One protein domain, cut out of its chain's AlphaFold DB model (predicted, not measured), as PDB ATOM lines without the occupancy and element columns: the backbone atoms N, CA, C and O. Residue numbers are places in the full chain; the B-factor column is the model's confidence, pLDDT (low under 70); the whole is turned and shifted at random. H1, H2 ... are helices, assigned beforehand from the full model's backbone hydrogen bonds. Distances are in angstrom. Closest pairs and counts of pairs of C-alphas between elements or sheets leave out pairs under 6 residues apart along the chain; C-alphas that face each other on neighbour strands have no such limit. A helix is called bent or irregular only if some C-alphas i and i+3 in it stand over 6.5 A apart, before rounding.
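Overview. This is residues 11 to 225 of the 679 residues of an uncharacterized protein of Planctomycetes bacterium (UniProt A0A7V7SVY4). Two lobes of helices stand end to end along the longest axis, with few contacts between them. In the first, H4, H5 and H6 make an up-and-down bundle, with the hairpin of H2 and H3 packed crosswise on H4 and H5; in the second, H9 is in the middle, with the long bent helices H7 and H8 on one side and H10, then H11, on the other. The printed part has 215 residues, with eleven named helices, H1 to H11 in chain order, and no named strand: all helix. It is compact, with a radius of gyration of the C-alphas of 18.1 A, and only just elongated, spanning 56 by 37 by 29 A.

Along the chain. H1, residues 11 to 14, begins at C-alpha 11 (154.919, 137.791, 146.625). H2 is residues 23 to 38, 22.5 A long, and H3 residues 42 to 51. H4, residues 53 to 69, is 24.7 A long; H5, residues 73 to 90, 25.7 A; H6 is residues 94 to 103. H7, residues 107 to 134, and H8, residues 137 to 157, were each assigned as one helix by hydrogen bonds, but are bent: C-alphas 118 and 121 are 6.6 A apart, C-alphas 145 and 148 6.9 A. Their arms are H7a, 107 to 118, H7b, 121 to 134, H8a, 137 to 145, and H8b, 148 to 157. H9 is residues 160 to 174, 21.0 A; H10 residues 185 to 201, 24.2 A. H11, residues 208 to 224, 24.3 A, ends at C-alpha 224 (145.119, 135.998, 129.553).

Arrangement. In the bundle, H4 and H6 touch at Ser 68 and Gln 103, closest C-alphas 5.0 A apart, at a shallow tilt of 22 degrees, the same way. H5 and H6 form a hairpin, closest C-alphas Ile 83 and Ala 95, 5.3 A. H3 touches H5 at a steep tilt of 69.6 degrees, closest C-alphas Asp 46 and Ser 85, 5.5 A. H6 and H7a are only just apart, closest 8.0 A. H7b and H8a form a hairpin, closest C-alphas Ala 131 and Leu 139, 5.2 A. H8b and H9 form another, at 11 degrees, closest C-alphas Leu 154 and Ile 163, 5.9 A. H9 and H10 touch with 33 pairs of C-alphas within 8 A, closest Gly 171 and Ser 188, 4.2 A. H10 and H11 touch at Leu 189 and Val 217, closest C-alphas 6.0 A apart. H1 and H11 are close but not clearly touching. Every O i to N i+4 pair is within hydrogen-bond range in H2 to H6, H7a, H7b, H8a, H8b and H9 to H11; H1 is too short for such a pair.

Size, cuts and confidence. The C-alphas farthest apart, Val 39 and Glu 181, are 56.5 A apart. The printed part has no cut and no long link. Residues 11 to 23 have pLDDT under 70; the mean of the printed part is 89.2.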
ATOM      1  N   LEU A  11     156.214 137.893 145.942       30.62
ATOM      2  CA  LEU A  11     154.919 137.791 146.625       30.62
ATOM      3  C   LEU A  11     154.913 138.578 147.946       30.62
ATOM      4  O   LEU A  11     153.998 139.362 148.177       30.62
ATOM      5  N   PHE A  12     155.956 138.471 148.781       32.91
ATOM      6  CA  PHE A  12     156.043 139.251 150.027       32.91
ATOM      7  C   PHE A  12     156.305 140.748 149.821       32.91
ATOM      8  O   PHE A  12     155.901 141.545 150.670       32.91
ATOM      9  N   SER A  13     156.928 141.160 148.714       32.72
ATOM     10  CA  SER A  13     157.105 142.579 148.409       32.72
ATOM     11  C   SER A  13     155.864 143.245 147.841       32.72
ATOM     12  O   SER A  13     155.650 144.424 148.107       32.72
ATOM     13  N   ALA A  14     155.013 142.489 147.144       36.09
ATOM     14  CA  ALA A  14     153.687 142.947 146.741       36.09
ATOM     15  C   ALA A  14     152.678 142.959 147.914       36.09
ATOM     16  O   ALA A  14     151.737 143.749 147.914       36.09
ATOM     17  N   LEU A  15     152.890 142.122 148.943       35.53
ATOM     18  CA  LEU A  15     152.020 141.986 150.126       35.53
ATOM     19  C   LEU A  15     152.142 143.124 151.153       35.53
ATOM     20  O   LEU A  15     151.387 143.168 152.125       35.53
ATOM     21  N   ARG A  16     153.062 144.071 150.960       34.44
ATOM     22  CA  ARG A  16     153.123 145.289 151.767       34.44
ATOM     23  C   ARG A  16     153.256 146.499 150.854       34.44
ATOM     24  O   ARG A  16     154.375 146.835 150.473       34.44
ATOM     25  N   PRO A  17     152.184 147.268 150.603       35.59
ATOM     26  CA  PRO A  17     152.365 148.683 150.350       35.59
ATOM     27  C   PRO A  17     152.821 149.305 151.680       35.59
ATOM     28  O   PRO A  17     152.041 149.932 152.396       35.59
ATOM     29  N   THR A  18     154.080 149.085 152.072       35.12
ATOM     30  CA  THR A  18     154.717 149.865 153.127       35.12
ATOM     31  C   THR A  18     154.831 151.284 152.596       35.12
ATOM     32  O   THR A  18     155.804 151.665 151.956       35.12
ATOM     33  N   TRP A  19     153.795 152.072 152.881       42.53
ATOM     34  CA  TRP A  19     153.760 153.528 152.749       42.53
ATOM     35  C   TRP A  19     154.904 154.230 153.490       42.53
ATOM     36  O   TRP A  19     155.153 155.413 153.271       42.53
ATOM     37  N   ALA A  20     155.612 153.501 154.347       45.91
ATOM     38  CA  ALA A  20     156.837 153.927 154.973       45.91
ATOM     39  C   ALA A  20     157.977 153.025 154.497       45.91
ATOM     40  O   ALA A  20     157.980 151.828 154.777       45.91
ATOM     41  N   ALA A  21     158.984 153.610 153.843       53.34
ATOM     42  CA  ALA A  21     160.316 153.019 153.913       53.34
ATOM     43  C   ALA A  21     160.648 152.751 155.396       53.34
ATOM     44  O   ALA A  21     160.169 153.515 156.248       53.34
ATOM     45  N   PRO A  22     161.426 151.702 155.729       62.81
ATOM     46  CA  PRO A  22     161.888 151.479 157.093       62.81
ATOM     47  C   PRO A  22     162.312 152.805 157.735       62.81
ATOM     48  O   PRO A  22     162.954 153.643 157.094       62.81
ATOM     49  N   GLN A  23     161.892 153.048 158.980       68.06
ATOM     50  CA  GLN A  23     162.172 154.318 159.660       68.06
ATOM     51  C   GLN A  23     163.682 154.620 159.673       68.06
ATOM     52  O   GLN A  23     164.087 155.776 159.547       68.06
ATOM     53  N   GLU A  24     164.488 153.559 159.727       75.44
ATOM     54  CA  GLU A  24     165.939 153.559 159.579       75.44
ATOM     55  C   GLU A  24     166.394 154.078 158.202       75.44
ATOM     56  O   GLU A  24     167.097 155.083 158.151       75.44
ATOM     57  N   ASP A  25     165.889 153.529 157.090       81.88
ATOM     58  CA  ASP A  25     166.198 154.000 155.725       81.88
ATOM     59  C   ASP A  25     165.839 155.478 155.509       81.88
ATOM     60  O   ASP A  25     166.543 156.222 154.821       81.88
ATOM     61  N   THR A  26     164.738 155.932 156.113       86.81
ATOM     62  CA  THR A  26     164.311 157.337 156.048       86.81
ATOM     63  C   THR A  26     165.263 158.259 156.808       86.81
ATOM     64  O   THR A  26     165.568 159.359 156.336       86.81
ATOM     65  N   ALA A  27     165.732 157.835 157.982       89.38
ATOM     66  CA  ALA A  27     166.693 158.585 158.781       89.38
ATOM     67  C   ALA A  27     168.076 158.619 158.111       89.38
ATOM     68  O   ALA A  27     168.689 159.689 158.030       89.38
ATOM     69  N   GLU A  28     168.532 157.486 157.574       92.50
ATOM     70  CA  GLU A  28     169.788 157.378 156.829       92.50
ATOM     71  C   GLU A  28     169.788 158.267 155.586       92.50
ATOM     72  O   GLU A  28     170.729 159.041 155.387       92.50
ATOM     73  N   PHE A  29     168.708 158.231 154.794       95.94
ATOM     74  CA  PHE A  29     168.562 159.104 153.634       95.94
ATOM     75  C   PHE A  29     168.655 160.580 154.023       95.94
ATOM     76  O   PHE A  29     169.461 161.309 153.442       95.94
ATOM     77  N   LYS A  30     167.863 161.028 155.011       94.56
ATOM     78  CA  LYS A  30     167.870 162.430 155.461       94.56
ATOM     79  C   LYS A  30     169.271 162.862 155.874       94.56
ATOM     80  O   LYS A  30     169.763 163.861 155.361       94.56
ATOM     81  N   LYS A  31     169.937 162.070 156.722       95.31
ATOM     82  CA  LYS A  31     171.294 162.350 157.204       95.31
ATOM     83  C   LYS A  31     172.295 162.469 156.054       95.31
ATOM     84  O   LYS A  31     173.050 163.436 156.003       95.31
ATOM     85  N   ALA A  32     172.306 161.504 155.133       94.94
ATOM     86  CA  ALA A  32     173.245 161.487 154.015       94.94
ATOM     87  C   ALA A  32     172.996 162.639 153.029       94.94
ATOM     88  O   ALA A  32     173.938 163.303 152.595       94.94
ATOM     89  N   PHE A  33     171.729 162.895 152.697       97.25
ATOM     90  CA  PHE A  33     171.346 163.927 151.743       97.25
ATOM     91  C   PHE A  33     171.578 165.336 152.303       97.25
ATOM     92  O   PHE A  33     172.142 166.180 151.614       97.25
ATOM     93  N   GLU A  34     171.205 165.592 153.560       96.12
ATOM     94  CA  GLU A  34     171.388 166.899 154.205       96.12
ATOM     95  C   GLU A  34     172.871 167.222 154.432       96.12
ATOM     96  O   GLU A  34     173.284 168.357 154.191       96.12
ATOM     97  N   ALA A  35     173.691 166.228 154.798       95.44
ATOM     98  CA  ALA A  35     175.138 166.403 154.905       95.44
ATOM     99  C   ALA A  35     175.774 166.775 153.553       95.44
ATOM    100  O   ALA A  35     176.573 167.708 153.490       95.44
ATOM    101  N   ALA A  36     175.389 166.093 152.468       95.88
ATOM    102  CA  ALA A  36     175.883 166.398 151.123       95.88
ATOM    103  C   ALA A  36     175.397 167.770 150.621       95.88
ATOM    104  O   ALA A  36     176.172 168.535 150.044       95.88
ATOM    105  N   LEU A  37     174.134 168.116 150.887       96.12
ATOM    106  CA  LEU A  37     173.547 169.404 150.518       96.12
ATOM    107  C   LEU A  37     174.249 170.577 151.221       96.12
ATOM    108  O   LEU A  37     174.518 171.593 150.578       96.12
ATOM    109  N   ALA A  38     174.586 170.435 152.508       94.31
ATOM    110  CA  ALA A  38     175.250 171.480 153.293       94.31
ATOM    111  C   ALA A  38     176.608 171.902 152.704       94.31
ATOM    112  O   ALA A  38     176.966 173.078 152.762       94.31
ATOM    113  N   VAL A  39     177.330 170.962 152.085       95.31
ATOM    114  CA  VAL A  39     178.626 171.204 151.428       95.31
ATOM    115  C   VAL A  39     178.526 171.319 149.900       95.31
ATOM    116  O   VAL A  39     179.549 171.371 149.223       95.31
ATOM    117  N   LYS A  40     177.305 171.378 149.340       94.25
ATOM    118  CA  LYS A  40     177.025 171.410 147.889       94.25
ATOM    119  C   LYS A  40     177.666 170.250 147.102       94.25
ATOM    120  O   LYS A  40     178.024 170.407 145.933       94.25
ATOM    121  N   ASP A  41     177.787 169.071 147.716       96.38
ATOM    122  CA  ASP A  41     178.299 167.865 147.058       96.38
ATOM    123  C   ASP A  41     177.210 167.201 146.200       96.38
ATOM    124  O   ASP A  41     176.434 166.354 146.656       96.38
ATOM    125  N   ASN A  42     177.182 167.563 144.915       96.06
ATOM    126  CA  ASN A  42     176.259 166.987 143.936       96.06
ATOM    127  C   ASN A  42     176.380 165.459 143.824       96.06
ATOM    128  O   ASN A  42     175.363 164.780 143.711       96.06
ATOM    129  N   LYS A  43     177.596 164.896 143.894       95.62
ATOM    130  CA  LYS A  43     177.795 163.442 143.771       95.62
ATOM    131  C   LYS A  43     177.300 162.708 145.015       95.62
ATOM    132  O   LYS A  43     176.768 161.604 144.893       95.62
ATOM    133  N   GLY A  44     177.476 163.305 146.193       95.50
ATOM    134  CA  GLY A  44     176.953 162.799 147.461       95.50
ATOM    135  C   GLY A  44     175.426 162.746 147.478       95.50
ATOM    136  O   GLY A  44     174.859 161.703 147.811       95.50
ATOM    137  N   MET A  45     174.765 163.819 147.028       96.94
ATOM    138  CA  MET A  45     173.303 163.869 146.887       96.94
ATOM    139  C   MET A  45     172.786 162.785 145.926       96.94
ATOM    140  O   MET A  45     171.924 161.987 146.299       96.94
ATOM    141  N   ASP A  46     173.383 162.679 144.734       96.88
ATOM    142  CA  ASP A  46     172.990 161.697 143.713       96.88
ATOM    143  C   ASP A  46     173.188 160.247 144.217       96.88
ATOM    144  O   ASP A  46     172.380 159.350 143.953       96.88
ATOM    145  N   ARG A  47     174.248 159.992 145.001       96.12
ATOM    146  CA  ARG A  47     174.504 158.684 145.630       96.12
ATOM    147  C   ARG A  47     173.457 158.341 146.692       96.12
ATOM    148  O   ARG A  47     173.010 157.194 146.734       96.12
ATOM    149  N   ALA A  48     173.065 159.306 147.524       94.88
ATOM    150  CA  ALA A  48     172.026 159.110 148.534       94.88
ATOM    151  C   ALA A  48     170.679 158.746 147.885       94.88
ATOM    152  O   ALA A  48     170.021 157.809 148.339       94.88
ATOM    153  N   LEU A  49     170.319 159.405 146.774       94.88
ATOM    154  CA  LEU A  49     169.116 159.081 145.998       94.88
ATOM    155  C   LEU A  49     169.143 157.665 145.415       94.88
ATOM    156  O   LEU A  49     168.148 156.949 145.502       94.88
ATOM    157  N   ARG A  50     170.269 157.230 144.833       92.88
ATOM    158  CA  ARG A  50     170.384 155.865 144.283       92.88
ATOM    159  C   ARG A  50     170.260 154.794 145.361       92.88
ATOM    160  O   ARG A  50     169.632 153.769 145.113       92.88
ATOM    161  N   ARG A  51     170.860 155.028 146.533       92.81
ATOM    162  CA  ARG A  51     170.890 154.059 147.637       92.81
ATOM    163  C   ARG A  51     169.545 153.946 148.356       92.81
ATOM    164  O   ARG A  51     169.132 152.837 148.662       92.81
ATOM    165  N   HIS A  52     168.861 155.066 148.589       92.56
ATOM    166  CA  HIS A  52     167.639 155.116 149.400       92.56
ATOM    167  C   HIS A  52     166.436 155.657 148.613       92.56
ATOM    168  O   HIS A  52     165.674 156.481 149.114       92.56
ATOM    169  N   LYS A  53     166.267 155.213 147.364       91.38
ATOM    170  CA  LYS A  53     165.287 155.761 146.410       91.38
ATOM    171  C   LYS A  53     163.860 155.870 146.967       91.38
ATOM    172  O   LYS A  53     163.259 156.939 146.903       91.38
ATOM    173  N   GLU A  54     163.332 154.797 147.553       90.00
ATOM    174  CA  GLU A  54     161.953 154.764 148.075       90.00
ATOM    175  C   GLU A  54     161.762 155.697 149.282       90.00
ATOM    176  O   GLU A  54     160.760 156.408 149.402       90.00
ATOM    177  N   ALA A  55     162.757 155.749 150.173       90.06
ATOM    178  CA  ALA A  55     162.763 156.682 151.293       90.06
ATOM    179  C   ALA A  55     162.846 158.137 150.804       90.06
ATOM    180  O   ALA A  55     162.143 159.008 151.319       90.06
ATOM    181  N   ALA A  56     163.649 158.388 149.767       93.62
ATOM    182  CA  ALA A  56     163.824 159.699 149.163       93.62
ATOM    183  C   ALA A  56     162.515 160.261 148.588       93.62
ATOM    184  O   ALA A  56     162.179 161.408 148.881       93.62
ATOM    185  N   ILE A  57     161.742 159.451 147.852       93.50
ATOM    186  CA  ILE A  57     160.428 159.845 147.305       93.50
ATOM    187  C   ILE A  57     159.461 160.235 148.433       93.50
ATOM    188  O   ILE A  57     158.796 161.269 148.356       93.50
ATOM    189  N   ASN A  58     159.405 159.442 149.510       89.25
ATOM    190  CA  ASN A  58     158.522 159.712 150.646       89.25
ATOM    191  C   ASN A  58     158.896 161.000 151.394       89.25
ATOM    192  O   ASN A  58     158.018 161.806 151.713       89.25
ATOM    193  N   VAL A  59     160.191 161.227 151.644       93.19
ATOM    194  CA  VAL A  59     160.673 162.465 152.280       93.19
ATOM    195  C   VAL A  59     160.411 163.676 151.389       93.19
ATOM    196  O   VAL A  59     159.963 164.710 151.888       93.19
ATOM    197  N   PHE A  60     160.656 163.546 150.085       95.81
ATOM    198  CA  PHE A  60     160.383 164.594 149.110       95.81
ATOM    199  C   PHE A  60     158.902 164.979 149.086       95.81
ATOM    200  O   PHE A  60     158.604 166.161 149.231       95.81
ATOM    201  N   ARG A  61     157.977 164.010 149.001       92.69
ATOM    202  CA  ARG A  61     156.525 164.271 148.982       92.69
ATOM    203  C   ARG A  61     156.086 165.116 150.179       92.69
ATOM    204  O   ARG A  61     155.429 166.136 149.997       92.69
ATOM    205  N   GLY A  62     156.504 164.727 151.388       89.94
ATOM    206  CA  GLY A  62     156.160 165.464 152.608       89.94
ATOM    207  C   GLY A  62     156.772 166.869 152.663       89.94
ATOM    208  O   GLY A  62     156.121 167.815 153.102       89.94
ATOM    209  N   LYS A  63     158.013 167.043 152.186       93.44
ATOM    210  CA  LYS A  63     158.659 168.365 152.131       93.44
ATOM    211  C   LYS A  63     158.047 169.268 151.052       93.44
ATOM    212  O   LYS A  63     157.864 170.452 151.319       93.44
ATOM    213  N   ALA A  64     157.706 168.734 149.879       92.88
ATOM    214  CA  ALA A  64     157.047 169.474 148.800       92.88
ATOM    215  C   ALA A  64     155.661 169.984 149.237       92.88
ATOM    216  O   ALA A  64     155.323 171.151 149.038       92.88
ATOM    217  N   GLU A  65     154.900 169.147 149.944       89.31
ATOM    218  CA  GLU A  65     153.641 169.540 150.581       89.31
ATOM    219  C   GLU A  65     153.849 170.668 151.602       89.31
ATOM    220  O   GLU A  65     153.178 171.701 151.522       89.31
ATOM    221  N   ALA A  66     154.851 170.548 152.478       88.31
ATOM    222  CA  ALA A  66     155.194 171.603 153.431       88.31
ATOM    223  C   ALA A  66     155.587 172.928 152.743       88.31
ATOM    224  O   ALA A  66     155.142 173.989 153.181       88.31
ATOM    225  N   ARG A  67     156.355 172.887 151.639       90.12
ATOM    226  CA  ARG A  67     156.737 174.089 150.866       90.12
ATOM    227  C   ARG A  67     155.521 174.774 150.281       90.12
ATOM    228  O   ARG A  67     155.460 176.000 150.290       90.12
ATOM    229  N   SER A  68     154.558 173.993 149.798       87.19
ATOM    230  CA  SER A  68     153.329 174.546 149.244       87.19
ATOM    231  C   SER A  68     152.540 175.342 150.292       87.19
ATOM    232  O   SER A  68     151.921 176.345 149.938       87.19
ATOM    233  N   LEU A  69     152.551 174.920 151.563       85.06
ATOM    234  CA  LEU A  69     151.785 175.530 152.658       85.06
ATOM    235  C   LEU A  69     152.505 176.720 153.301       85.06
ATOM    236  O   LEU A  69     151.888 177.754 153.544       85.06
ATOM    237  N   ALA A  70     153.795 176.562 153.588       87.62
ATOM    238  CA  ALA A  70     154.610 177.553 154.277       87.62
ATOM    239  C   ALA A  70     156.035 177.537 153.694       87.62
ATOM    240  O   ALA A  70     156.915 176.843 154.218       87.62
ATOM    241  N   PRO A  71     156.290 178.268 152.592       83.12
ATOM    242  CA  PRO A  71     157.612 178.303 151.988       83.12
ATOM    243  C   PRO A  71     158.618 178.922 152.964       83.12
ATOM    244  O   PRO A  71     158.396 179.989 153.532       83.12
ATOM    245  N   GLY A  72     159.756 178.255 153.141       88.56
ATOM    246  CA  GLY A  72     160.834 178.700 154.021       88.56
ATOM    247  C   GLY A  72     162.182 178.576 153.325       88.56
ATOM    248  O   GLY A  72     162.392 177.661 152.532       88.56
ATOM    249  N   LYS A  73     163.126 179.475 153.632       91.00
ATOM    250  CA  LYS A  73     164.437 179.529 152.958       91.00
ATOM    251  C   LYS A  73     165.169 178.180 152.974       91.00
ATOM    252  O   LYS A  73     165.652 177.739 151.938       91.00
ATOM    253  N   GLN A  74     165.217 177.509 154.127       90.06
ATOM    254  CA  GLN A  74     165.870 176.199 154.261       90.06
ATOM    255  C   GLN A  74     165.144 175.096 153.479       90.06
ATOM    256  O   GLN A  74     165.786 174.253 152.859       90.06
ATOM    257  N   LEU A  75     163.810 175.123 153.472       92.44
ATOM    258  CA  LEU A  75     162.992 174.141 152.767       92.44
ATOM    259  C   LEU A  75     163.104 174.294 151.243       92.44
ATOM    260  O   LEU A  75     163.216 173.291 150.545       92.44
ATOM    261  N   ASN A  76     163.158 175.534 150.746       93.19
ATOM    262  CA  ASN A  76     163.393 175.831 149.332       93.19
ATOM    263  C   ASN A  76     164.764 175.313 148.883       93.19
ATOM    264  O   ASN A  76     164.837 174.583 147.904       93.19
ATOM    265  N   ILE A  77     165.830 175.604 149.642       94.38
ATOM    266  CA  ILE A  77     167.183 175.101 149.341       94.38
ATOM    267  C   ILE A  77     167.189 173.569 149.271       94.38
ATOM    268  O   ILE A  77     167.785 172.996 148.361       94.38
ATOM    269  N   TRP A  78     166.512 172.906 150.213       96.62
ATOM    270  CA  TRP A  78     166.424 171.448 150.231       96.62
ATOM    271  C   TRP A  78     165.695 170.896 149.004       96.62
ATOM    272  O   TRP A  78     166.208 169.989 148.353       96.62
ATOM    273  N   LEU A  79     164.520 171.440 148.671       96.19
ATOM    274  CA  LEU A  79     163.708 170.952 147.553       96.19
ATOM    275  C   LEU A  79     164.342 171.247 146.201       96.19
ATOM    276  O   LEU A  79     164.367 170.363 145.354       96.19
ATOM    277  N   ASP A  80     164.920 172.431 146.017       96.06
ATOM    278  CA  ASP A  80     165.613 172.778 144.778       96.06
ATOM    279  C   ASP A  80     166.851 171.877 144.588       96.06
ATOM    280  O   ASP A  80     167.096 171.380 143.487       96.06
ATOM    281  N   GLY A  81     167.584 171.580 145.671       95.94
ATOM    282  CA  GLY A  81     168.678 170.604 145.664       95.94
ATOM    283  C   GLY A  81     168.214 169.182 145.327       95.94
ATOM    284  O   GLY A  81     168.843 168.505 144.510       95.94
ATOM    285  N   PHE A  82     167.086 168.742 145.897       97.75
ATOM    286  CA  PHE A  82     166.471 167.448 145.585       97.75
ATOM    287  C   PHE A  82     166.042 167.359 144.124       97.75
ATOM    288  O   PHE A  82     166.401 166.395 143.457       97.75
ATOM    289  N   ILE A  83     165.326 168.362 143.608       97.31
ATOM    290  CA  ILE A  83     164.847 168.400 142.220       97.31
ATOM    291  C   ILE A  83     166.027 168.304 141.253       97.31
ATOM    292  O   ILE A  83     166.015 167.462 140.357       97.31
ATOM    293  N   GLN A  84     167.079 169.100 141.464       96.50
ATOM    294  CA  GLN A  84     168.271 169.055 140.616       96.50
ATOM    295  C   GLN A  84     168.997 167.705 140.695       96.50
ATOM    296  O   GLN A  84     169.487 167.208 139.685       96.50
ATOM    297  N   SER A  85     169.100 167.114 141.888       96.69
ATOM    298  CA  SER A  85     169.746 165.809 142.068       96.69
ATOM    299  C   SER A  85     168.925 164.673 141.455       96.69
ATOM    300  O   SER A  85     169.497 163.784 140.825       96.69
ATOM    301  N   TRP A  86     167.594 164.728 141.559       96.38
ATOM    302  CA  TRP A  86     166.682 163.770 140.937       96.38
ATOM    303  C   TRP A  86     166.796 163.792 139.413       96.38
ATOM    304  O   TRP A  86     167.026 162.744 138.807       96.38
ATOM    305  N   ASP A  87     166.727 164.986 138.819       94.50
ATOM    306  CA  ASP A  87     166.858 165.218 137.377       94.50
ATOM    307  C   ASP A  87     168.179 164.628 136.844       94.50
ATOM    308  O   ASP A  87     168.190 163.762 135.967       94.50
ATOM    309  N   ARG A  88     169.312 164.942 137.490       95.19
ATOM    310  CA  ARG A  88     170.619 164.357 137.128       95.19
ATOM    311  C   ARG A  88     170.683 162.840 137.292       95.19
ATOM    312  O   ARG A  88     171.331 162.157 136.497       95.19
ATOM    313  N   THR A  89     170.088 162.313 138.361       95.38
ATOM    314  CA  THR A  89     170.259 160.910 138.762       95.38
ATOM    315  C   THR A  89     169.398 159.962 137.939       95.38
ATOM    316  O   THR A  89     169.884 158.897 137.553       95.38
ATOM    317  N   PHE A  90     168.143 160.335 137.691       94.38
ATOM    318  CA  PHE A  90     167.134 159.476 137.075       94.38
ATOM    319  C   PHE A  90     166.644 159.978 135.716       94.38
ATOM    320  O   PHE A  90     165.906 159.242 135.064       94.38
ATOM    321  N   ARG A  91     167.080 161.170 135.272       93.25
ATOM    322  CA  ARG A  91     166.688 161.796 133.995       93.25
ATOM    323  C   ARG A  91     165.167 161.843 133.838       93.25
ATOM    324  O   ARG A  91     164.616 161.314 132.878       93.25
ATOM    325  N   SER A  92     164.506 162.393 134.851       93.94
ATOM    326  CA  SER A  92     163.049 162.448 134.985       93.94
ATOM    327  C   SER A  92     162.652 163.780 135.614       93.94
ATOM    328  O   SER A  92     163.264 164.200 136.602       93.94
ATOM    329  N   ASP A  93     161.596 164.405 135.094       93.88
ATOM    330  CA  ASP A  93     161.043 165.650 135.625       93.88
ATOM    331  C   ASP A  93     160.045 165.421 136.772       93.88
ATOM    332  O   ASP A  93     159.434 166.376 137.252       93.88
ATOM    333  N   PHE A  94     159.901 164.189 137.282       95.56
ATOM    334  CA  PHE A  94     158.963 163.849 138.364       95.56
ATOM    335  C   PHE A  94     158.998 164.853 139.524       95.56
ATOM    336  O   PHE A  94     157.970 165.443 139.868       95.56
ATOM    337  N   ALA A  95     160.173 165.062 140.129       95.44
ATOM    338  CA  ALA A  95     160.298 165.914 141.310       95.44
ATOM    339  C   ALA A  95     159.899 167.366 140.996       95.44
ATOM    340  O   ALA A  95     159.202 168.015 141.771       95.44
ATOM    341  N   ARG A  96     160.286 167.864 139.818       95.56
ATOM    342  CA  ARG A  96     159.944 169.211 139.350       95.56
ATOM    343  C   ARG A  96     158.438 169.352 139.117       95.56
ATOM    344  O   ARG A  96     157.826 170.305 139.597       95.56
ATOM    345  N   ASN A  97     157.841 168.400 138.404       94.06
ATOM    346  CA  ASN A  97     156.431 168.410 138.029       94.06
ATOM    347  C   ASN A  97     155.521 168.265 139.251       94.06
ATOM    348  O   ASN A  97     154.533 168.989 139.364       94.06
ATOM    349  N   TYR A  98     155.877 167.388 140.192       95.19
ATOM    350  CA  TYR A  98     155.097 167.179 141.407       95.19
ATOM    351  C   TYR A  98     155.151 168.386 142.358       95.19
ATOM    352  O   TYR A  98     154.107 168.828 142.839       95.19
ATOM    353  N   ASP A  99     156.334 168.975 142.583       95.25
ATOM    354  CA  ASP A  99     156.470 170.200 143.395       95.25
ATOM    355  C   ASP A  99     155.684 171.366 142.770       95.25
ATOM    356  O   ASP A  99     154.898 172.037 143.442       95.25
ATOM    357  N   ARG A 100     155.807 171.555 141.448       93.88
ATOM    358  CA  ARG A 100     155.070 172.590 140.710       93.88
ATOM    359  C   ARG A 100     153.557 172.386 140.774       93.88
ATOM    360  O   ARG A 100     152.828 173.358 140.962       93.88
ATOM    361  N   TYR A 101     153.082 171.150 140.636       94.75
ATOM    362  CA  TYR A 101     151.664 170.810 140.768       94.75
ATOM    363  C   TYR A 101     151.099 171.252 142.126       94.75
ATOM    364  O   TYR A 101     150.066 171.922 142.171       94.75
ATOM    365  N   LEU A 102     151.797 170.946 143.225       93.94
ATOM    366  CA  LEU A 102     151.364 171.341 144.567       93.94
ATOM    367  C   LEU A 102     151.373 172.866 144.748       93.94
ATOM    368  O   LEU A 102     150.431 173.429 145.312       93.94
ATOM    369  N   GLN A 103     152.404 173.549 144.244       92.56
ATOM    370  CA  GLN A 103     152.527 175.007 144.353       92.56
ATOM    371  C   GLN A 103     151.463 175.766 143.552       92.56
ATOM    372  O   GLN A 103     150.953 176.773 144.036       92.56
ATOM    373  N   LEU A 104     151.101 175.283 142.360       92.94
ATOM    374  CA  LEU A 104     150.101 175.917 141.491       92.94
ATOM    375  C   LEU A 104     148.649 175.603 141.884       92.94
ATOM    376  O   LEU A 104     147.715 176.111 141.264       92.94
ATOM    377  N   MET A 105     148.440 174.757 142.891       93.56
ATOM    378  CA  MET A 105     147.109 174.372 143.341       93.56
ATOM    379  C   MET A 105     146.419 175.504 144.105       93.56
ATOM    380  O   MET A 105     146.936 175.980 145.117       93.56
ATOM    381  N   ASP A 106     145.214 175.881 143.672       91.62
ATOM    382  CA  ASP A 106     144.387 176.851 144.388       91.62
ATOM    383  C   ASP A 106     143.912 176.323 145.756       91.62
ATOM    384  O   ASP A 106     143.890 175.118 146.032       91.62
ATOM    385  N   SER A 107     143.498 177.243 146.630       89.06
ATOM    386  CA  SER A 107     143.133 176.933 148.016       89.06
ATOM    387  C   SER A 107     141.950 175.965 148.143       89.06
ATOM    388  O   SER A 107     141.903 175.180 149.094       89.06
ATOM    389  N   ARG A 108     141.001 175.974 147.196       91.12
ATOM    390  CA  ARG A 108     139.833 175.081 147.207       91.12
ATOM    391  C   ARG A 108     140.231 173.667 146.795       91.12
ATOM    392  O   ARG A 108     139.849 172.707 147.474       91.12
ATOM    393  N   ARG A 109     141.000 173.525 145.711       92.69
ATOM    394  CA  ARG A 109     141.524 172.227 145.260       92.69
ATOM    395  C   ARG A 109     142.443 171.619 146.310       92.69
ATOM    396  O   ARG A 109     142.289 170.439 146.608       92.69
ATOM    397  N   ARG A 110     143.278 172.430 146.966       92.19
ATOM    398  CA  ARG A 110     144.150 171.972 148.052       92.19
ATOM    399  C   ARG A 110     143.384 171.444 149.257       92.19
ATOM    400  O   ARG A 110     143.580 170.300 149.635       92.19
ATOM    401  N   LYS A 111     142.418 172.206 149.786       90.44
ATOM    402  CA  LYS A 111     141.556 171.724 150.884       90.44
ATOM    403  C   LYS A 111     140.844 170.415 150.535       90.44
ATOM    404  O   LYS A 111     140.677 169.549 151.391       90.44
ATOM    405  N   THR A 112     140.412 170.272 149.280       92.44
ATOM    406  CA  THR A 112     139.774 169.040 148.795       92.44
ATOM    407  C   THR A 112     140.767 167.882 148.779       92.44
ATOM    408  O   THR A 112     140.461 166.818 149.310       92.44
ATOM    409  N   ARG A 113     141.964 168.102 148.226       93.56
ATOM    410  CA  ARG A 113     143.056 167.130 148.216       93.56
ATOM    411  C   ARG A 113     143.396 166.644 149.618       93.56
ATOM    412  O   ARG A 113     143.385 165.443 149.852       93.56
ATOM    413  N   ASP A 114     143.650 167.563 150.541       89.44
ATOM    414  CA  ASP A 114     144.100 167.235 151.893       89.44
ATOM    415  C   ASP A 114     143.041 166.406 152.629       89.44
ATOM    416  O   ASP A 114     143.358 165.405 153.274       89.44
ATOM    417  N   ARG A 115     141.756 166.750 152.446       92.00
ATOM    418  CA  ARG A 115     140.637 165.956 152.970       92.00
ATOM    419  C   ARG A 115     140.629 164.535 152.406       92.00
ATOM    420  O   ARG A 115     140.384 163.606 153.171       92.00
ATOM    421  N   LEU A 116     140.871 164.366 151.103       92.69
ATOM    422  CA  LEU A 116     140.924 163.049 150.455       92.69
ATOM    423  C   LEU A 116     142.118 162.223 150.951       92.69
ATOM    424  O   LEU A 116     141.948 161.051 151.276       92.69
ATOM    425  N   VAL A 117     143.302 162.833 151.027       88.56
ATOM    426  CA  VAL A 117     144.554 162.158 151.396       88.56
ATOM    427  C   VAL A 117     144.545 161.716 152.859       88.56
ATOM    428  O   VAL A 117     144.888 160.573 153.147       88.56
ATOM    429  N   VAL A 118     144.123 162.580 153.786       85.81
ATOM    430  CA  VAL A 118     144.132 162.254 155.223       85.81
ATOM    431  C   VAL A 118     143.021 161.265 155.585       85.81
ATOM    432  O   VAL A 118     143.250 160.370 156.397       85.81
ATOM    433  N   GLY A 119     141.833 161.398 154.986       90.44
ATOM    434  CA  GLY A 119     140.675 160.554 155.291       90.44
ATOM    435  C   GLY A 119     140.521 159.375 154.321       90.44
ATOM    436  O   GLY A 119     141.088 158.314 154.585       90.44
ATOM    437  N   PRO A 120     139.766 159.534 153.217       93.44
ATOM    438  CA  PRO A 120     139.428 158.459 152.284       93.44
ATOM    439  C   PRO A 120     140.595 157.585 151.812       93.44
ATOM    440  O   PRO A 120     140.460 156.365 151.813       93.44
ATOM    441  N   VAL A 121     141.751 158.158 151.451       92.06
ATOM    442  CA  VAL A 121     142.919 157.363 151.025       92.06
ATOM    443  C   VAL A 121     143.432 156.475 152.164       92.06
ATOM    444  O   VAL A 121     143.691 155.287 151.965       92.06
ATOM    445  N   THR A 122     143.580 157.028 153.369       89.06
ATOM    446  CA  THR A 122     144.032 156.274 154.548       89.06
ATOM    447  C   THR A 122     143.041 155.173 154.917       89.06
ATOM    448  O   THR A 122     143.443 154.042 155.209       89.06
ATOM    449  N   GLN A 123     141.743 155.484 154.876       91.44
ATOM    450  CA  GLN A 123     140.661 154.551 155.188       91.44
ATOM    451  C   GLN A 123     140.637 153.382 154.202       91.44
ATOM    452  O   GLN A 123     140.720 152.231 154.633       91.44
ATOM    453  N   ILE A 124     140.635 153.664 152.895       94.06
ATOM    454  CA  ILE A 124     140.589 152.610 151.877       94.06
ATOM    455  C   ILE A 124     141.852 151.748 151.900       94.06
ATOM    456  O   ILE A 124     141.771 150.539 151.714       94.06
ATOM    457  N   ASN A 125     143.022 152.335 152.184       92.62
ATOM    458  CA  ASN A 125     144.259 151.569 152.304       92.62
ATOM    459  C   ASN A 125     144.235 150.651 153.533       92.62
ATOM    460  O   ASN A 125     144.656 149.501 153.455       92.62
ATOM    461  N   THR A 126     143.704 151.136 154.658       91.25
ATOM    462  CA  THR A 126     143.530 150.320 155.869       91.25
ATOM    463  C   THR A 126     142.593 149.149 155.589       91.25
ATOM    464  O   THR A 126     142.907 148.009 155.930       91.25
ATOM    465  N   LEU A 127     141.472 149.416 154.916       92.62
ATOM    466  CA  LEU A 127     140.512 148.394 154.521       92.62
ATOM    467  C   LEU A 127     141.133 147.371 153.558       92.62
ATOM    468  O   LEU A 127     140.986 146.172 153.767       92.62
ATOM    469  N   HIS A 128     141.887 147.830 152.562       93.81
ATOM    470  CA  HIS A 128     142.624 146.993 151.614       93.81
ATOM    471  C   HIS A 128     143.639 146.069 152.306       93.81
ATOM    472  O   HIS A 128     143.662 144.870 152.037       93.81
ATOM    473  N   ILE A 129     144.442 146.590 153.239       90.56
ATOM    474  CA  ILE A 129     145.409 145.783 154.001       90.56
ATOM    475  C   ILE A 129     144.686 144.719 154.834       90.56
ATOM    476  O   ILE A 129     145.130 143.571 154.894       90.56
ATOM    477  N   ARG A 130     143.557 145.075 155.458       90.06
ATOM    478  CA  ARG A 130     142.726 144.114 156.192       90.06
ATOM    479  C   ARG A 130     142.137 143.051 155.272       90.06
ATOM    480  O   ARG A 130     142.218 141.879 155.610       90.06
ATOM    481  N   ALA A 131     141.624 143.434 154.104       89.38
ATOM    482  CA  ALA A 131     141.075 142.500 153.125       89.38
ATOM    483  C   ALA A 131     142.118 141.460 152.679       89.38
ATOM    484  O   ALA A 131     141.819 140.268 152.672       89.38
ATOM    485  N   ILE A 132     143.358 141.892 152.415       85.12
ATOM    486  CA  ILE A 132     144.477 140.995 152.083       85.12
ATOM    487  C   ILE A 132     144.803 140.045 153.243       85.12
ATOM    488  O   ILE A 132     144.928 138.839 153.038       85.12
ATOM    489  N   ASN A 133     144.960 140.573 154.459       84.69
ATOM    490  CA  ASN A 133     145.411 139.779 155.606       84.69
ATOM    491  C   ASN A 133     144.344 138.798 156.105       84.69
ATOM    492  O   ASN A 133     144.666 137.671 156.477       84.69
ATOM    493  N   GLU A 134     143.086 139.233 156.128       86.12
ATOM    494  CA  GLU A 134     141.951 138.449 156.618       86.12
ATOM    495  C   GLU A 134     141.366 137.531 155.528       86.12
ATOM    496  O   GLU A 134     140.573 136.652 155.855       86.12
ATOM    497  N   LYS A 135     141.751 137.712 154.252       80.75
ATOM    498  CA  LYS A 135     141.201 136.995 153.084       80.75
ATOM    499  C   LYS A 135     139.665 136.992 153.072       80.75
ATOM    500  O   LYS A 135     139.033 135.957 152.896       80.75
ATOM    501  N   SER A 136     139.063 138.154 153.330       82.06
ATOM    502  CA  SER A 136     137.618 138.294 153.545       82.06
ATOM    503  C   SER A 136     136.926 138.946 152.354       82.06
ATOM    504  O   SER A 136     137.135 140.130 152.069       82.06
ATOM    505  N   GLN A 137     136.016 138.206 151.721       85.44
ATOM    506  CA  GLN A 137     135.231 138.697 150.590       85.44
ATOM    507  C   GLN A 137     134.332 139.886 150.949       85.44
ATOM    508  O   GLN A 137     134.164 140.824 150.169       85.44
ATOM    509  N   SER A 138     133.800 139.910 152.173       89.81
ATOM    510  CA  SER A 138     132.998 141.042 152.651       89.81
ATOM    511  C   SER A 138     133.800 142.350 152.725       89.81
ATOM    512  O   SER A 138     133.244 143.418 152.465       89.81
ATOM    513  N   LEU A 139     135.104 142.278 153.026       91.75
ATOM    514  CA  LEU A 139     135.992 143.442 153.015       91.75
ATOM    515  C   LEU A 139     136.327 143.865 151.582       91.75
ATOM    516  O   LEU A 139     136.321 145.060 151.294       91.75
ATOM    517  N   TRP A 140     136.543 142.916 150.663       91.81
ATOM    518  CA  TRP A 140     136.755 143.232 149.247       91.81
ATOM    519  C   TRP A 140     135.564 143.959 148.618       91.81
ATOM    520  O   TRP A 140     135.755 144.968 147.937       91.81
ATOM    521  N   LEU A 141     134.336 143.538 148.934       90.62
ATOM    522  CA  LEU A 141     133.122 144.229 148.491       90.62
ATOM    523  C   LEU A 141     133.030 145.667 149.022       90.62
ATOM    524  O   LEU A 141     132.551 146.554 148.313       90.62
ATOM    525  N   GLN A 142     133.493 145.927 150.249       93.25
ATOM    526  CA  GLN A 142     133.581 147.293 150.774       93.25
ATOM    527  C   GLN A 142     134.626 148.113 150.003       93.25
ATOM    528  O   GLN A 142     134.334 149.242 149.609       93.25
ATOM    529  N   VAL A 143     135.792 147.526 149.692       94.88
ATOM    530  CA  VAL A 143     136.813 148.185 148.858       94.88
ATOM    531  C   VAL A 143     136.235 148.571 147.494       94.88
ATOM    532  O   VAL A 143     136.408 149.710 147.068       94.88
ATOM    533  N   HIS A 144     135.516 147.665 146.818       91.88
ATOM    534  CA  HIS A 144     134.908 147.943 145.507       91.88
ATOM    535  C   HIS A 144     133.923 149.112 145.541       91.88
ATOM    536  O   HIS A 144     133.942 149.945 144.640       91.88
ATOM    537  N   ARG A 145     133.091 149.205 146.586       90.00
ATOM    538  CA  ARG A 145     132.094 150.282 146.724       90.00
ATOM    539  C   ARG A 145     132.730 151.662 146.872       90.00
ATOM    540  O   ARG A 145     132.168 152.645 146.397       90.00
ATOM    541  N   GLU A 146     133.871 151.744 147.545       93.75
ATOM    542  CA  GLU A 146     134.484 153.024 147.913       93.75
ATOM    543  C   GLU A 146     135.570 153.485 146.931       93.75
ATOM    544  O   GLU A 146     135.745 154.691 146.723       93.75
ATOM    545  N   ILE A 147     136.295 152.549 146.304       96.75
ATOM    546  CA  ILE A 147     137.499 152.880 145.533       96.75
ATOM    547  C   ILE A 147     137.199 153.715 144.283       96.75
ATOM    548  O   ILE A 147     137.957 154.633 143.970       96.75
ATOM    549  N   ASP A 148     136.076 153.471 143.604       94.94
ATOM    550  CA  ASP A 148     135.710 154.205 142.386       94.94
ATOM    551  C   ASP A 148     135.352 155.664 142.679       94.94
ATOM    552  O   ASP A 148     135.769 156.573 141.956       94.94
ATOM    553  N   LEU A 149     134.653 155.909 143.792       94.75
ATOM    554  CA  LEU A 149     134.360 157.262 144.253       94.75
ATOM    555  C   LEU A 149     135.647 158.006 144.634       94.75
ATOM    556  O   LEU A 149     135.785 159.198 144.345       94.75
ATOM    557  N   LEU A 150     136.600 157.319 145.272       96.44
ATOM    558  CA  LEU A 150     137.896 157.904 145.596       96.44
ATOM    559  C   LEU A 150     138.681 158.268 144.331       96.44
ATOM    560  O   LEU A 150     139.157 159.400 144.236       96.44
ATOM    561  N   ILE A 151     138.782 157.351 143.363       97.69
ATOM    562  CA  ILE A 151     139.469 157.584 142.084       97.69
ATOM    563  C   ILE A 151     138.880 158.816 141.390       97.69
ATOM    564  O   ILE A 151     139.619 159.761 141.112       97.69
ATOM    565  N   ALA A 152     137.556 158.875 141.222       96.19
ATOM    566  CA  ALA A 152     136.890 160.001 140.564       96.19
ATOM    567  C   ALA A 152     137.142 161.348 141.273       96.19
ATOM    568  O   ALA A 152     137.234 162.401 140.640       96.19
ATOM    569  N   ASN A 153     137.256 161.347 142.604       95.50
ATOM    570  CA  ASN A 153     137.560 162.559 143.364       95.50
ATOM    571  C   ASN A 153     139.037 162.965 143.266       95.50
ATOM    572  O   ASN A 153     139.331 164.160 143.185       95.50
ATOM    573  N   LEU A 154     139.956 162.000 143.232       96.31
ATOM    574  CA  LEU A 154     141.379 162.261 143.017       96.31
ATOM    575  C   LEU A 154     141.647 162.781 141.597       96.31
ATOM    576  O   LEU A 154     142.435 163.711 141.441       96.31
ATOM    577  N   GLU A 155     140.937 162.276 140.585       96.00
ATOM    578  CA  GLU A 155     140.998 162.769 139.201       96.00
ATOM    579  C   GLU A 155     140.592 164.244 139.083       96.00
ATOM    580  O   GLU A 155     141.281 165.024 138.426       96.00
ATOM    581  N   LYS A 156     139.540 164.680 139.793       94.75
ATOM    582  CA  LYS A 156     139.130 166.103 139.838       94.75
ATOM    583  C   LYS A 156     140.223 167.016 140.405       94.75
ATOM    584  O   LYS A 156     140.362 168.177 139.999       94.75
ATOM    585  N   VAL A 157     140.985 166.505 141.368       94.81
ATOM    586  CA  VAL A 157     142.105 167.210 142.005       94.81
ATOM    587  C   VAL A 157     143.391 167.093 141.174       94.81
ATOM    588  O   VAL A 157     144.249 167.974 141.248       94.81
ATOM    589  N   GLY A 158     143.505 166.064 140.332       94.31
ATOM    590  CA  GLY A 158     144.634 165.831 139.433       94.31
ATOM    591  C   GLY A 158     145.877 165.258 140.116       94.31
ATOM    592  O   GLY A 158     146.972 165.417 139.583       94.31
ATOM    593  N   ASP A 159     145.748 164.625 141.289       94.88
ATOM    594  CA  ASP A 159     146.909 164.069 141.998       94.88
ATOM    595  C   ASP A 159     147.274 162.684 141.444       94.88
ATOM    596  O   ASP A 159     146.860 161.649 141.969       94.88
ATOM    597  N   LEU A 160     148.067 162.673 140.370       95.56
ATOM    598  CA  LEU A 160     148.487 161.455 139.664       95.56
ATOM    599  C   LEU A 160     149.156 160.417 140.579       95.56
ATOM    600  O   LEU A 160     149.028 159.217 140.330       95.56
ATOM    601  N   TYR A 161     149.837 160.853 141.647       94.56
ATOM    602  CA  TYR A 161     150.487 159.944 142.592       94.56
ATOM    603  C   TYR A 161     149.442 159.111 143.344       94.56
ATOM    604  O   TYR A 161     149.520 157.881 143.382       94.56
ATOM    605  N   PHE A 162     148.433 159.778 143.907       95.38
ATOM    606  CA  PHE A 162     147.367 159.107 144.647       95.38
ATOM    607  C   PHE A 162     146.356 158.407 143.731       95.38
ATOM    608  O   PHE A 162     145.813 157.378 144.125       95.38
ATOM    609  N   ILE A 163     146.148 158.895 142.502       97.50
ATOM    610  CA  ILE A 163     145.342 158.197 141.487       97.50
ATOM    611  C   ILE A 163     145.976 156.839 141.164       97.50
ATOM    612  O   ILE A 163     145.304 155.814 141.256       97.50
ATOM    613  N   ALA A 164     147.279 156.806 140.855       97.12
ATOM    614  CA  ALA A 164     147.997 155.555 140.609       97.12
ATOM    615  C   ALA A 164     147.918 154.606 141.816       97.12
ATOM    616  O   ALA A 164     147.746 153.400 141.662       97.12
ATOM    617  N   PHE A 165     148.003 155.146 143.031       95.50
ATOM    618  CA  PHE A 165     147.859 154.352 144.244       95.50
ATOM    619  C   PHE A 165     146.452 153.746 144.406       95.50
ATOM    620  O   PHE A 165     146.326 152.556 144.694       95.50
ATOM    621  N   ALA A 166     145.396 154.528 144.177       97.56
ATOM    622  CA  ALA A 166     144.018 154.050 144.259       97.56
ATOM    623  C   ALA A 166     143.718 152.985 143.187       97.56
ATOM    624  O   ALA A 166     143.111 151.957 143.487       97.56
ATOM    625  N   TYR A 167     144.220 153.164 141.961       98.19
ATOM    626  CA  TYR A 167     144.121 152.136 140.923       98.19
ATOM    627  C   TYR A 167     144.871 150.850 141.275       98.19
ATOM    628  O   TYR A 167     144.403 149.778 140.918       98.19
ATOM    629  N   ASN A 168     145.977 150.919 142.017       97.25
ATOM    630  CA  ASN A 168     146.662 149.716 142.487       97.25
ATOM    631  C   ASN A 168     145.826 148.946 143.517       97.25
ATOM    632  O   ASN A 168     145.745 147.725 143.443       97.25
ATOM    633  N   ILE A 169     145.148 149.647 144.433       97.00
ATOM    634  CA  ILE A 169     144.179 149.015 145.346       97.00
ATOM    635  C   ILE A 169     143.042 148.362 144.549       97.00
ATOM    636  O   ILE A 169     142.657 147.232 144.845       97.00
ATOM    637  N   LYS A 170     142.529 149.046 143.519       97.12
ATOM    638  CA  LYS A 170     141.501 148.500 142.624       97.12
ATOM    639  C   LYS A 170     142.000 147.274 141.845       97.12
ATOM    640  O   LYS A 170     141.280 146.294 141.729       97.12
ATOM    641  N   GLY A 171     143.231 147.304 141.338       96.25
ATOM    642  CA  GLY A 171     143.852 146.166 140.660       96.25
ATOM    643  C   GLY A 171     143.979 144.968 141.590       96.25
ATOM    644  O   GLY A 171     143.558 143.870 141.228       96.25
ATOM    645  N   ASN A 172     144.445 145.199 142.822       94.50
ATOM    646  CA  ASN A 172     144.547 144.163 143.842       94.50
ATOM    647  C   ASN A 172     143.182 143.564 144.204       94.50
ATOM    648  O   ASN A 172     143.079 142.349 144.340       94.50
ATOM    649  N   SER A 173     142.132 144.380 144.329       94.44
ATOM    650  CA  SER A 173     140.800 143.899 144.721       94.44
ATOM    651  C   SER A 173     140.100 143.048 143.662       94.44
ATOM    652  O   SER A 173     139.176 142.304 143.996       94.44
ATOM    653  N   TYR A 174     140.533 143.146 142.403       94.31
ATOM    654  CA  TYR A 174     140.109 142.259 141.323       94.31
ATOM    655  C   TYR A 174     141.130 141.168 141.004       94.31
ATOM    656  O   TYR A 174     140.822 140.302 140.206       94.31
ATOM    657  N   ASN A 175     142.331 141.152 141.577       91.00
ATOM    658  CA  ASN A 175     143.307 140.118 141.244       91.00
ATOM    659  C   ASN A 175     142.940 138.800 141.959       91.00
ATOM    660  O   ASN A 175     142.967 138.780 143.193       91.00
ATOM    661  N   PRO A 176     142.680 137.686 141.241       84.00
ATOM    662  CA  PRO A 176     142.388 136.382 141.850       84.00
ATOM    663  C   PRO A 176     143.458 135.854 142.814       84.00
ATOM    664  O   PRO A 176     143.180 134.986 143.634       84.00
ATOM    665  N   VAL A 177     144.691 136.375 142.750       83.50
ATOM    666  CA  VAL A 177     145.751 136.049 143.721       83.50
ATOM    667  C   VAL A 177     145.457 136.631 145.112       83.50
ATOM    668  O   VAL A 177     145.847 136.037 146.117       83.50
ATOM    669  N   PHE A 178     144.776 137.780 145.189       83.75
ATOM    670  CA  PHE A 178     144.429 138.451 146.449       83.75
ATOM    671  C   PHE A 178     142.954 138.270 146.843       83.75
ATOM    672  O   PHE A 178     142.637 138.274 148.033       83.75
ATOM    673  N   ASN A 179     142.069 138.111 145.860       84.19
ATOM    674  CA  ASN A 179     140.637 137.894 146.025       84.19
ATOM    675  C   ASN A 179     140.223 136.630 145.255       84.19
ATOM    676  O   ASN A 179     139.866 136.709 144.081       84.19
ATOM    677  N   ASP A 180     140.312 135.468 145.900       76.69
ATOM    678  CA  ASP A 180     140.073 134.167 145.269       76.69
ATOM    679  C   ASP A 180     138.592 133.902 144.950       76.69
ATOM    680  O   ASP A 180     138.304 133.165 144.011       76.69
ATOM    681  N   GLU A 181     137.658 134.519 145.679       72.94
ATOM    682  CA  GLU A 181     136.215 134.296 145.499       72.94
ATOM    683  C   GLU A 181     135.600 135.104 144.347       72.94
ATOM    684  O   GLU A 181     134.736 134.593 143.635       72.94
ATOM    685  N   SER A 182     136.011 136.363 144.148       78.88
ATOM    686  CA  SER A 182     135.431 137.228 143.103       78.88
ATOM    687  C   SER A 182     136.461 137.971 142.254       78.88
ATOM    688  O   SER A 182     136.165 139.044 141.716       78.88
ATOM    689  N   GLY A 183     137.686 137.457 142.188       85.81
ATOM    690  CA  GLY A 183     138.723 137.997 141.323       85.81
ATOM    691  C   GLY A 183     138.367 137.873 139.837       85.81
ATOM    692  O   GLY A 183     137.677 136.956 139.404       85.81
ATOM    693  N   ASP A 184     138.874 138.812 139.050       90.12
ATOM    694  CA  ASP A 184     138.668 138.972 137.619       90.12
ATOM    695  C   ASP A 184     139.958 139.554 137.013       90.12
ATOM    696  O   ASP A 184     140.298 140.728 137.216       90.12
ATOM    697  N   TYR A 185     140.715 138.714 136.299       88.31
ATOM    698  CA  TYR A 185     142.004 139.102 135.724       88.31
ATOM    699  C   TYR A 185     141.887 140.256 134.718       88.31
ATOM    700  O   TYR A 185     142.799 141.077 134.661       88.31
ATOM    701  N   GLU A 186     140.783 140.375 133.974       92.25
ATOM    702  CA  GLU A 186     140.598 141.453 132.995       92.25
ATOM    703  C   GLU A 186     140.400 142.802 133.693       92.25
ATOM    704  O   GLU A 186     141.066 143.790 133.370       92.25
ATOM    705  N   LYS A 187     139.542 142.843 134.722       94.25
ATOM    706  CA  LYS A 187     139.343 144.058 135.534       94.25
ATOM    707  C   LYS A 187     140.601 144.442 136.302       94.25
ATOM    708  O   LYS A 187     140.905 145.631 136.430       94.25
ATOM    709  N   SER A 188     141.327 143.444 136.804       95.62
ATOM    710  CA  SER A 188     142.605 143.641 137.485       95.62
ATOM    711  C   SER A 188     143.641 144.256 136.540       95.62
ATOM    712  O   SER A 188     144.230 145.289 136.869       95.62
ATOM    713  N   LEU A 189     143.785 143.700 135.330       95.62
ATOM    714  CA  LEU A 189     144.682 144.213 134.295       95.62
ATOM    715  C   LEU A 189     144.352 145.663 133.932       95.62
ATOM    716  O   LEU A 189     145.236 146.517 134.001       95.62
ATOM    717  N   ALA A 190     143.085 145.964 133.633       96.19
ATOM    718  CA  ALA A 190     142.654 147.314 133.270       96.19
ATOM    719  C   ALA A 190     142.988 148.349 134.361       96.19
ATOM    720  O   ALA A 190     143.393 149.477 134.069       96.19
ATOM    721  N   ALA A 191     142.851 147.975 135.637       97.31
ATOM    722  CA  ALA A 191     143.214 148.842 136.751       97.31
ATOM    723  C   ALA A 191     144.737 149.027 136.873       97.31
ATOM    724  O   ALA A 191     145.193 150.163 137.011       97.31
ATOM    725  N   TYR A 192     145.540 147.963 136.773       97.56
ATOM    726  CA  TYR A 192     147.002 148.083 136.823       97.56
ATOM    727  C   TYR A 192     147.583 148.855 135.631       97.56
ATOM    728  O   TYR A 192     148.525 149.629 135.796       97.56
ATOM    729  N   GLU A 193     146.993 148.743 134.443       96.56
ATOM    730  CA  GLU A 193     147.378 149.567 133.295       96.56
ATOM    731  C   GLU A 193     147.164 151.059 133.577       96.56
ATOM    732  O   GLU A 193     148.029 151.876 133.249       96.56
ATOM    733  N   LYS A 194     146.085 151.425 134.286       97.88
ATOM    734  CA  LYS A 194     145.879 152.803 134.760       97.88
ATOM    735  C   LYS A 194     146.925 153.238 135.780       97.88
ATOM    736  O   LYS A 194     147.301 154.411 135.781       97.88
ATOM    737  N   VAL A 195     147.450 152.335 136.608       97.56
ATOM    738  CA  VAL A 195     148.591 152.646 137.487       97.56
ATOM    739  C   VAL A 195     149.811 153.035 136.653       97.56
ATOM    740  O   VAL A 195     150.391 154.099 136.879       97.56
ATOM    741  N   LEU A 196     150.171 152.208 135.663       96.50
ATOM    742  CA  LEU A 196     151.318 152.460 134.788       96.50
ATOM    743  C   LEU A 196     151.132 153.741 133.964       96.50
ATOM    744  O   LEU A 196     152.075 154.521 133.843       96.50
ATOM    745  N   GLU A 197     149.927 153.997 133.445       97.00
ATOM    746  CA  GLU A 197     149.587 155.222 132.711       97.00
ATOM    747  C   GLU A 197     149.814 156.471 133.575       97.00
ATOM    748  O   GLU A 197     150.521 157.395 133.165       97.00
ATOM    749  N   ASN A 198     149.265 156.497 134.794       96.69
ATOM    750  CA  ASN A 198     149.399 157.642 135.698       96.69
ATOM    751  C   ASN A 198     150.846 157.838 136.173       96.69
ATOM    752  O   ASN A 198     151.317 158.972 136.246       96.69
ATOM    753  N   ARG A 199     151.586 156.752 136.434       95.56
ATOM    754  CA  ARG A 199     153.011 156.817 136.799       95.56
ATOM    755  C   ARG A 199     153.890 157.315 135.653       95.56
ATOM    756  O   ARG A 199     154.774 158.130 135.902       95.56
ATOM    757  N   LYS A 200     153.613 156.902 134.408       95.94
ATOM    758  CA  LYS A 200     154.276 157.432 133.203       95.94
ATOM    759  C   LYS A 200     153.983 158.925 133.019       95.94
ATOM    760  O   LYS A 200     154.921 159.683 132.819       95.94
ATOM    761  N   LYS A 201     152.724 159.366 133.172       95.62
ATOM    762  CA  LYS A 201     152.350 160.800 133.129       95.62
ATOM    763  C   LYS A 201     153.022 161.633 134.225       95.62
ATOM    764  O   LYS A 201     153.318 162.801 134.011       95.62
ATOM    765  N   LEU A 202     153.247 161.036 135.394       93.62
ATOM    766  CA  LEU A 202     153.973 161.647 136.510       93.62
ATOM    767  C   LEU A 202     155.506 161.600 136.327       93.62
ATOM    768  O   LEU A 202     156.231 162.203 137.112       93.62
ATOM    769  N   GLU A 203     155.997 160.877 135.318       95.25
ATOM    770  CA  GLU A 203     157.412 160.560 135.077       95.25
ATOM    771  C   GLU A 203     158.121 159.833 136.231       95.25
ATOM    772  O   GLU A 203     159.345 159.886 136.362       95.25
ATOM    773  N   LEU A 204     157.362 159.113 137.059       94.44
ATOM    774  CA  LEU A 204     157.886 158.317 138.166       94.44
ATOM    775  C   LEU A 204     157.843 156.830 137.798       94.44
ATOM    776  O   LEU A 204     156.914 156.118 138.169       94.44
ATOM    777  N   THR A 205     158.838 156.389 137.025       93.81
ATOM    778  CA  THR A 205     158.932 155.019 136.478       93.81
ATOM    779  C   THR A 205     160.117 154.224 137.026       93.81
ATOM    780  O   THR A 205     160.265 153.039 136.742       93.81
ATOM    781  N   GLN A 206     160.989 154.871 137.798       89.19
ATOM    782  CA  GLN A 206     162.219 154.284 138.324       89.19
ATOM    783  C   GLN A 206     162.038 153.711 139.735       89.19
ATOM    784  O   GLN A 206     163.009 153.182 140.283       89.19
ATOM    785  N   ASP A 207     160.863 153.860 140.349       89.38
ATOM    786  CA  ASP A 207     160.571 153.357 141.690       89.38
ATOM    787  C   ASP A 207     160.153 151.881 141.672       89.38
ATOM    788  O   ASP A 207     159.752 151.323 140.648       89.38
ATOM    789  N   ARG A 208     160.279 151.232 142.830       89.25
ATOM    790  CA  ARG A 208     159.922 149.821 142.998       89.25
ATOM    791  C   ARG A 208     158.442 149.576 142.718       89.25
ATOM    792  O   ARG A 208     158.079 148.557 142.144       89.25
ATOM    793  N   PHE A 209     157.586 150.523 143.095       89.75
ATOM    794  CA  PHE A 209     156.153 150.413 142.855       89.75
ATOM    795  C   PHE A 209     155.832 150.276 141.360       89.75
ATOM    796  O   PHE A 209     155.053 149.402 140.988       89.75
ATOM    797  N   PHE A 210     156.460 151.072 140.485       93.44
ATOM    798  CA  PHE A 210     156.282 150.921 139.042       93.44
ATOM    799  C   PHE A 210     156.785 149.567 138.526       93.44
ATOM    800  O   PHE A 210     156.090 148.929 137.734       93.44
ATOM    801  N   SER A 211     157.963 149.107 138.969       90.88
ATOM    802  CA  SER A 211     158.504 147.815 138.519       90.88
ATOM    803  C   SER A 211     157.646 146.632 138.959       90.88
ATOM    804  O   SER A 211     157.418 145.722 138.165       90.88
ATOM    805  N   ASP A 212     157.146 146.661 140.195       88.06
ATOM    806  CA  ASP A 212     156.337 145.583 140.764       88.06
ATOM    807  C   ASP A 212     154.986 145.489 140.037       88.06
ATOM    808  O   ASP A 212     154.580 144.405 139.618       88.06
ATOM    809  N   VAL A 213     154.331 146.630 139.783       93.19
ATOM    810  CA  VAL A 213     153.075 146.671 139.016       93.19
ATOM    811  C   VAL A 213     153.296 146.284 137.550       93.19
ATOM    812  O   VAL A 213     152.470 145.569 136.987       93.19
ATOM    813  N   LYS A 214     154.414 146.685 136.923       93.44
ATOM    814  CA  LYS A 214     154.753 146.224 135.563       93.44
ATOM    815  C   LYS A 214     154.896 144.699 135.528       93.44
ATOM    816  O   LYS A 214     154.345 144.065 134.636       93.44
ATOM    817  N   GLY A 215     155.551 144.108 136.530       87.75
ATOM    818  CA  GLY A 215     155.640 142.654 136.677       87.75
ATOM    819  C   GLY A 215     154.271 141.973 136.798       87.75
ATOM    820  O   GLY A 215     154.044 140.958 136.146       87.75
ATOM    821  N   GLN A 216     153.343 142.557 137.565       88.88
ATOM    822  CA  GLN A 216     151.970 142.046 137.688       88.88
ATOM    823  C   GLN A 216     151.186 142.141 136.374       88.88
ATOM    824  O   GLN A 216     150.515 141.185 135.997       88.88
ATOM    825  N   VAL A 217     151.285 143.264 135.654       91.25
ATOM    826  CA  VAL A 217     150.663 143.432 134.329       91.25
ATOM    827  C   VAL A 217     151.176 142.379 133.352       91.25
ATOM    828  O   VAL A 217     150.376 141.734 132.679       91.25
ATOM    829  N   ASP A 218     152.492 142.171 133.307       86.94
ATOM    830  CA  ASP A 218     153.115 141.184 132.426       86.94
ATOM    831  C   ASP A 218     152.652 139.754 132.765       86.94
ATOM    832  O   ASP A 218     152.357 138.969 131.863       86.94
ATOM    833  N   GLU A 219     152.534 139.416 134.054       84.25
ATOM    834  CA  GLU A 219     152.023 138.117 134.503       84.25
ATOM    835  C   GLU A 219     150.550 137.912 134.124       84.25
ATOM    836  O   GLU A 219     150.179 136.848 133.625       84.25
ATOM    837  N   ILE A 220     149.702 138.920 134.338       87.81
ATOM    838  CA  ILE A 220     148.271 138.828 134.028       87.81
ATOM    839  C   ILE A 220     148.052 138.742 132.514       87.81
ATOM    840  O   ILE A 220     147.252 137.923 132.069       87.81
ATOM    841  N   ARG A 221     148.798 139.508 131.706       87.31
ATOM    842  CA  ARG A 221     148.753 139.395 130.240       87.31
ATOM    843  C   ARG A 221     149.141 138.003 129.761       87.31
ATOM    844  O   ARG A 221     148.414 137.433 128.955       87.31
ATOM    845  N   ALA A 222     150.212 137.426 130.309       82.75
ATOM    846  CA  ALA A 222     150.611 136.052 129.999       82.75
ATOM    847  C   ALA A 222     149.517 135.032 130.371       82.75
ATOM    848  O   ALA A 222     149.259 134.102 129.614       82.75
ATOM    849  N   ARG A 223     148.832 135.218 131.510       80.25
ATOM    850  CA  ARG A 223     147.691 134.373 131.915       80.25
ATOM    851  C   ARG A 223     146.488 134.506 130.980       80.25
ATOM    852  O   ARG A 223     145.809 133.514 130.748       80.25
ATOM    853  N   LEU A 224     146.230 135.706 130.464       83.69
ATOM    854  CA  LEU A 224     145.119 135.998 129.553       83.69
ATOM    855  C   LEU A 224     145.458 135.752 128.071       83.69
ATOM    856  O   LEU A 224     144.602 135.948 127.216       83.69
ATOM    857  N   GLY A 225     146.696 135.359 127.744       82.12
ATOM    858  CA  GLY A 225     147.147 135.205 126.356       82.12
ATOM    859  C   GLY A 225     147.205 136.524 125.573       82.12
ATOM    860  O   GLY A 225     147.135 136.521 124.347       82.12
TER     861      GLY A 225